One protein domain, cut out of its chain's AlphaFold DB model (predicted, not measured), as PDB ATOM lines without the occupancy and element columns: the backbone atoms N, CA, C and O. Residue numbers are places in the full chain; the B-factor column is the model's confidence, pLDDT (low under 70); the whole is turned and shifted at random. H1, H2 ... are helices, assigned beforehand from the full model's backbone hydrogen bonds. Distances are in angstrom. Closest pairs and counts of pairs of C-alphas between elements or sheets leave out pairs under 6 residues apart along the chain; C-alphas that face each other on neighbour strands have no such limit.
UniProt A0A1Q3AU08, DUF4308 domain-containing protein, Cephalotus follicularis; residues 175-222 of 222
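AT A GLANCE: This is residues 175 to 222 of the 222 residues of the protein "DUF4308 domain-containing protein" of Cephalotus follicularis (UniProt A0A1Q3AU08). Two straight helices, H1 and then the shorter H2, meet near their ends in an open corner, like an L, and the last residues, 218 to 222, stick out beyond H2 as a tail. The printed part has 48 residues with two named helices and no named strand, and its class is all helix. It is extended, with a radius of gyration of the C-alphas of 16.4 A and spans of 56 by 24 by 7 A.

HOW THE PARTS SIT: H1, residues 176 to 196, and H2, residues 202 to 217, are joined by a tight link of 5 residues. They are close but not clearly touching, with 2 pairs of C-alphas within 8 A; the closest C-alphas, those of Leu 196 and Arg 202, are 6.9 A apart. Their lines are about perpendicular, at 78 degrees. In H1 and H2 every O i to N i+4 pair is within hydrogen-bond range.

IN THESE COORDINATES: H1 begins at C-alpha 176, (92.313, 79.138, 155.269), and is 28.9 A long from first to last C-alpha. H2 measures 20.9 A and ends at C-alpha 217, (125.382, 97.529, 137.833).

THE WHOLE: The two C-alphas farthest apart, those of Leu 175 and Glu 222, the chain's last residue, are 55.6 A apart. The printed part has no cut. Its mean pLDDT is 74.5, with residues 175 to 176, 197 to 207 and 218 to 222 under 70.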
ATOM      1  N   LEU A 175      88.862  79.049 152.725       64.56
ATOM      2  CA  LEU A 175      89.964  79.939 152.294       64.56
ATOM      3  C   LEU A 175      91.160  80.028 153.260       64.56
ATOM      4  O   LEU A 175      92.115  80.758 152.992       64.56
ATOM      5  N   PHE A 176      91.166  79.256 154.351       68.81
ATOM      6  CA  PHE A 176      92.313  79.138 155.269       68.81
ATOM      7  C   PHE A 176      93.673  78.970 154.561       68.81
ATOM      8  O   PHE A 176      94.632  79.629 154.969       68.81
ATOM      9  N   PRO A 177      93.777  78.164 153.480       77.12
ATOM     10  CA  PRO A 177      95.015  78.051 152.713       77.12
ATOM     11  C   PRO A 177      95.491  79.384 152.109       77.12
ATOM     12  O   PRO A 177      96.674  79.701 152.181       77.12
ATOM     13  N   LYS A 178      94.571  80.203 151.581       76.44
ATOM     14  CA  LYS A 178      94.862  81.520 150.984       76.44
ATOM     15  C   LYS A 178      95.213  82.571 152.040       76.44
ATOM     16  O   LYS A 178      96.099  83.391 151.826       76.44
ATOM     17  N   LEU A 179      94.559  82.542 153.203       80.62
ATOM     18  CA  LEU A 179      94.889  83.447 154.310       80.62
ATOM     19  C   LEU A 179      96.264  83.138 154.904       80.62
ATOM     20  O   LEU A 179      97.021  84.063 155.171       80.62
ATOM     21  N   MET A 180      96.621  81.860 155.062       82.56
ATOM     22  CA  MET A 180      97.960  81.469 155.519       82.56
ATOM     23  C   MET A 180      99.059  81.889 154.534       82.56
ATOM     24  O   MET A 180     100.148  82.261 154.966       82.56
ATOM     25  N   GLU A 181      98.770  81.899 153.230       84.81
ATOM     26  CA  GLU A 181      99.670  82.425 152.196       84.81
ATOM     27  C   GLU A 181      99.894  83.940 152.360       84.81
ATOM     28  O   GLU A 181     101.036  84.400 152.427       84.81
ATOM     29  N   VAL A 182      98.816  84.718 152.530       87.06
ATOM     30  CA  VAL A 182      98.891  86.174 152.756       87.06
ATOM     31  C   VAL A 182      99.531  86.509 154.103       87.06
ATOM     32  O   VAL A 182     100.324  87.441 154.185       87.06
ATOM     33  N   VAL A 183      99.244  85.749 155.162       86.69
ATOM     34  CA  VAL A 183      99.882  85.913 156.476       86.69
ATOM     35  C   VAL A 183     101.368  85.555 156.401       86.69
ATOM     36  O   VAL A 183     102.175  86.251 157.010       86.69
ATOM     37  N   GLY A 184     101.762  84.547 155.616       90.25
ATOM     38  CA  GLY A 184     103.168  84.222 155.351       90.25
ATOM     39  C   GLY A 184     103.906  85.346 154.615       90.25
ATOM     40  O   GLY A 184     105.004  85.742 155.018       90.25
ATOM     41  N   LEU A 185     103.279  85.933 153.594       91.69
ATOM     42  CA  LEU A 185     103.781  87.123 152.896       91.69
ATOM     43  C   LEU A 185     103.841  88.348 153.819       91.69
ATOM     44  O   LEU A 185     104.858  89.038 153.870       91.69
ATOM     45  N   GLY A 186     102.793  88.581 154.607       93.12
ATOM     46  CA  GLY A 186     102.715  89.667 155.578       93.12
ATOM     47  C   GLY A 186     103.764  89.537 156.679       93.12
ATOM     48  O   GLY A 186     104.408  90.523 157.025       93.12
ATOM     49  N   TYR A 187     104.010  88.324 157.179       90.31
ATOM     50  CA  TYR A 187     105.062  88.053 158.154       90.31
ATOM     51  C   TYR A 187     106.449  88.245 157.547       90.31
ATOM     52  O   TYR A 187     107.317  88.811 158.202       90.31
ATOM     53  N   THR A 188     106.653  87.854 156.287       92.88
ATOM     54  CA  THR A 188     107.908  88.102 155.562       92.88
ATOM     55  C   THR A 188     108.153  89.600 155.382       92.88
ATOM     56  O   THR A 188     109.267  90.072 155.611       92.88
ATOM     57  N   LEU A 189     107.120  90.374 155.044       92.75
ATOM     58  CA  LEU A 189     107.205  91.825 154.875       92.75
ATOM     59  C   LEU A 189     107.411  92.542 156.218       92.75
ATOM     60  O   LEU A 189     108.292  93.390 156.339       92.75
ATOM     61  N   TRP A 190     106.674  92.142 157.258       83.50
ATOM     62  CA  TRP A 190     106.846  92.620 158.630       83.50
ATOM     63  C   TRP A 190     108.238  92.300 159.160       83.50
ATOM     64  O   TRP A 190     108.899  93.186 159.688       83.50
ATOM     65  N   PHE A 191     108.709  91.062 158.995       85.31
ATOM     66  CA  PHE A 191     110.058  90.644 159.361       85.31
ATOM     67  C   PHE A 191     111.088  91.474 158.597       85.31
ATOM     68  O   PHE A 191     112.022  92.010 159.186       85.31
ATOM     69  N   SER A 192     110.875  91.682 157.302       87.75
ATOM     70  CA  SER A 192     111.791  92.477 156.496       87.75
ATOM     71  C   SER A 192     111.876  93.921 156.997       87.75
ATOM     72  O   SER A 192     112.960  94.435 157.257       87.75
ATOM     73  N   ILE A 193     110.741  94.565 157.263       83.75
ATOM     74  CA  ILE A 193     110.700  95.941 157.780       83.75
ATOM     75  C   ILE A 193     111.194  96.020 159.233       83.75
ATOM     76  O   ILE A 193     111.859  96.971 159.641       83.75
ATOM     77  N   ARG A 194     110.918  95.010 160.049       80.69
ATOM     78  CA  ARG A 194     111.314  94.984 161.457       80.69
ATOM     79  C   ARG A 194     112.804  94.704 161.632       80.69
ATOM     80  O   ARG A 194     113.393  95.274 162.541       80.69
ATOM     81  N   TYR A 195     113.407  93.856 160.799       74.50
ATOM     82  CA  TYR A 195     114.781  93.374 160.978       74.50
ATOM     83  C   TYR A 195     115.784  93.960 159.970       74.50
ATOM     84  O   TYR A 195     116.943  94.144 160.343       74.50
ATOM     85  N   LEU A 196     115.380  94.339 158.746       74.06
ATOM     86  CA  LEU A 196     116.264  95.068 157.816       74.06
ATOM     87  C   LEU A 196     116.224  96.592 158.031       74.06
ATOM     88  O   LEU A 196     117.247  97.253 157.891       74.06
ATOM     89  N   LEU A 197     115.073  97.163 158.410       64.69
ATOM     90  CA  LEU A 197     114.887  98.621 158.526       64.69
ATOM     91  C   LEU A 197     115.008  99.163 159.970       64.69
ATOM     92  O   LEU A 197     114.938 100.381 160.157       64.69
ATOM     93  N   PHE A 198     115.220  98.340 161.006       59.41
ATOM     94  CA  PHE A 198     115.539  98.863 162.344       59.41
ATOM     95  C   PHE A 198     117.018  99.255 162.442       59.41
ATOM     96  O   PHE A 198     117.916  98.465 162.174       59.41
ATOM     97  N   LYS A 199     117.217 100.504 162.869       53.09
ATOM     98  CA  LYS A 199     118.412 101.362 163.022       53.09
ATOM     99  C   LYS A 199     119.807 100.738 163.215       53.09
ATOM    100  O   LYS A 199     120.785 101.420 162.968       53.09
ATOM    101  N   LYS A 200     119.930  99.485 163.644       54.50
ATOM    102  CA  LYS A 200     121.225  98.796 163.742       54.50
ATOM    103  C   LYS A 200     121.689  98.227 162.391       54.50
ATOM    104  O   LYS A 200     122.875  98.003 162.231       54.50
ATOM    105  N   ASN A 201     120.769  98.037 161.438       56.62
ATOM    106  CA  ASN A 201     121.066  97.490 160.113       56.62
ATOM    107  C   ASN A 201     121.084  98.530 158.982       56.62
ATOM    108  O   ASN A 201     121.677  98.233 157.965       56.62
ATOM    109  N   ARG A 202     120.472  99.723 159.087       61.81
ATOM    110  CA  ARG A 202     120.328 100.609 157.906       61.81
ATOM    111  C   ARG A 202     121.635 101.213 157.407       61.81
ATOM    112  O   ARG A 202     121.819 101.260 156.199       61.81
ATOM    113  N   ASP A 203     122.524 101.639 158.292       62.00
ATOM    114  CA  ASP A 203     123.771 102.277 157.858       62.00
ATOM    115  C   ASP A 203     124.736 101.234 157.262       62.00
ATOM    116  O   ASP A 203     125.369 101.480 156.242       62.00
ATOM    117  N   GLU A 204     124.754 100.012 157.812       59.53
ATOM    118  CA  GLU A 204     125.553  98.902 157.275       59.53
ATOM    119  C   GLU A 204     124.919  98.219 156.051       59.53
ATOM    120  O   GLU A 204     125.639  97.837 155.133       59.53
ATOM    121  N   LEU A 205     123.592  98.051 155.989       66.44
ATOM    122  CA  LEU A 205     122.936  97.473 154.810       66.44
ATOM    123  C   LEU A 205     122.874  98.454 153.656       66.44
ATOM    124  O   LEU A 205     122.982  98.002 152.532       66.44
ATOM    125  N   THR A 206     122.682  99.754 153.888       69.75
ATOM    126  CA  THR A 206     122.658 100.717 152.775       69.75
ATOM    127  C   THR A 206     124.027 100.764 152.113       69.75
ATOM    128  O   THR A 206     124.087 100.665 150.895       69.75
ATOM    129  N   ALA A 207     125.106 100.756 152.906       68.94
ATOM    130  CA  ALA A 207     126.462 100.610 152.388       68.94
ATOM    131  C   ALA A 207     126.645  99.297 151.603       68.94
ATOM    132  O   ALA A 207     127.151  99.315 150.488       68.94
ATOM    133  N   LYS A 208     126.165  98.156 152.122       72.75
ATOM    134  CA  LYS A 208     126.255  96.860 151.416       72.75
ATOM    135  C   LYS A 208     125.361  96.758 150.180       72.75
ATOM    136  O   LYS A 208     125.703  96.056 149.238       72.75
ATOM    137  N   ILE A 209     124.201  97.407 150.181       76.50
ATOM    138  CA  ILE A 209     123.281  97.469 149.042       76.50
ATOM    139  C   ILE A 209     123.855  98.394 147.976       76.50
ATOM    140  O   ILE A 209     123.711  98.093 146.802       76.50
ATOM    141  N   GLU A 210     124.512  99.487 148.358       75.19
ATOM    142  CA  GLU A 210     125.233 100.374 147.446       75.19
ATOM    143  C   GLU A 210     126.446  99.670 146.834       75.19
ATOM    144  O   GLU A 210     126.592  99.691 145.616       75.19
ATOM    145  N   GLU A 211     127.224  98.945 147.641       76.50
ATOM    146  CA  GLU A 211     128.334  98.104 147.183       76.50
ATOM    147  C   GLU A 211     127.844  97.010 146.221       76.50
ATOM    148  O   GLU A 211     128.339  96.903 145.103       76.50
ATOM    149  N   LEU A 212     126.809  96.244 146.592       76.62
ATOM    150  CA  LEU A 212     126.202  95.236 145.716       76.62
ATOM    151  C   LEU A 212     125.575  95.859 144.466       76.62
ATOM    152  O   LEU A 212     125.634  95.268 143.392       76.62
ATOM    153  N   LYS A 213     124.984  97.051 144.575       76.56
ATOM    154  CA  LYS A 213     124.445  97.790 143.435       76.56
ATOM    155  C   LYS A 213     125.573  98.213 142.501       76.56
ATOM    156  O   LYS A 213     125.423  97.988 141.312       76.56
ATOM    157  N   GLN A 214     126.688  98.758 142.989       81.38
ATOM    158  CA  GLN A 214     127.860  99.071 142.161       81.38
ATOM    159  C   GLN A 214     128.443  97.811 141.517       81.38
ATOM    160  O   GLN A 214     128.736  97.802 140.325       81.38
ATOM    161  N   GLN A 215     128.529  96.722 142.278       76.56
ATOM    162  CA  GLN A 215     129.104  95.462 141.822       76.56
ATOM    163  C   GLN A 215     128.230  94.749 140.775       76.56
ATOM    164  O   GLN A 215     128.762  94.086 139.888       76.56
ATOM    165  N   VAL A 216     126.901  94.899 140.844       78.31
ATOM    166  CA  VAL A 216     125.947  94.303 139.891       78.31
ATOM    167  C   VAL A 216     125.627  95.237 138.720       78.31
ATOM    168  O   VAL A 216     125.452  94.754 137.605       78.31
ATOM    169  N   LEU A 217     125.566  96.560 138.927       75.81
ATOM    170  CA  LEU A 217     125.382  97.529 137.833       75.81
ATOM    171  C   LEU A 217     126.679  97.808 137.065       75.81
ATOM    172  O   LEU A 217     126.608  98.390 135.988       75.81
ATOM    173  N   GLY A 218     127.845  97.406 137.576       65.38
ATOM    174  CA  GLY A 218     129.118  97.552 136.867       65.38
ATOM    175  C   GLY A 218     129.551  99.003 136.641       65.38
ATOM    176  O   GLY A 218     130.400  99.255 135.790       65.38
ATOM    177  N   LEU A 219     128.991  99.957 137.388       64.75
ATOM    178  CA  LEU A 219     129.446 101.346 137.396       64.75
ATOM    179  C   LEU A 219     130.659 101.448 138.322       64.75
ATOM    180  O   LEU A 219     130.567 101.851 139.479       64.75
ATOM    181  N   ASN A 220     131.799 101.005 137.797       63.25
ATOM    182  CA  ASN A 220     133.071 101.573 138.205       63.25
ATOM    183  C   ASN A 220     133.104 102.954 137.553       63.25
ATOM    184  O   ASN A 220     133.311 103.054 136.346       63.25
ATOM    185  N   ASP A 221     132.772 103.979 138.332       61.12
ATOM    186  CA  ASP A 221     132.943 105.368 137.925       61.12
ATOM    187  C   ASP A 221     134.451 105.607 137.710       61.12
ATOM    188  O   ASP A 221     135.204 105.769 138.673       61.12
ATOM    189  N   GLU A 222     134.897 105.528 136.451       49.09
ATOM    190  CA  GLU A 222     136.138 106.155 135.966       49.09
ATOM    191  C   GLU A 222     135.912 107.642 135.673       49.09
ATOM    192  O   GLU A 222     134.854 107.989 135.093       49.09
TER     193      GLU A 222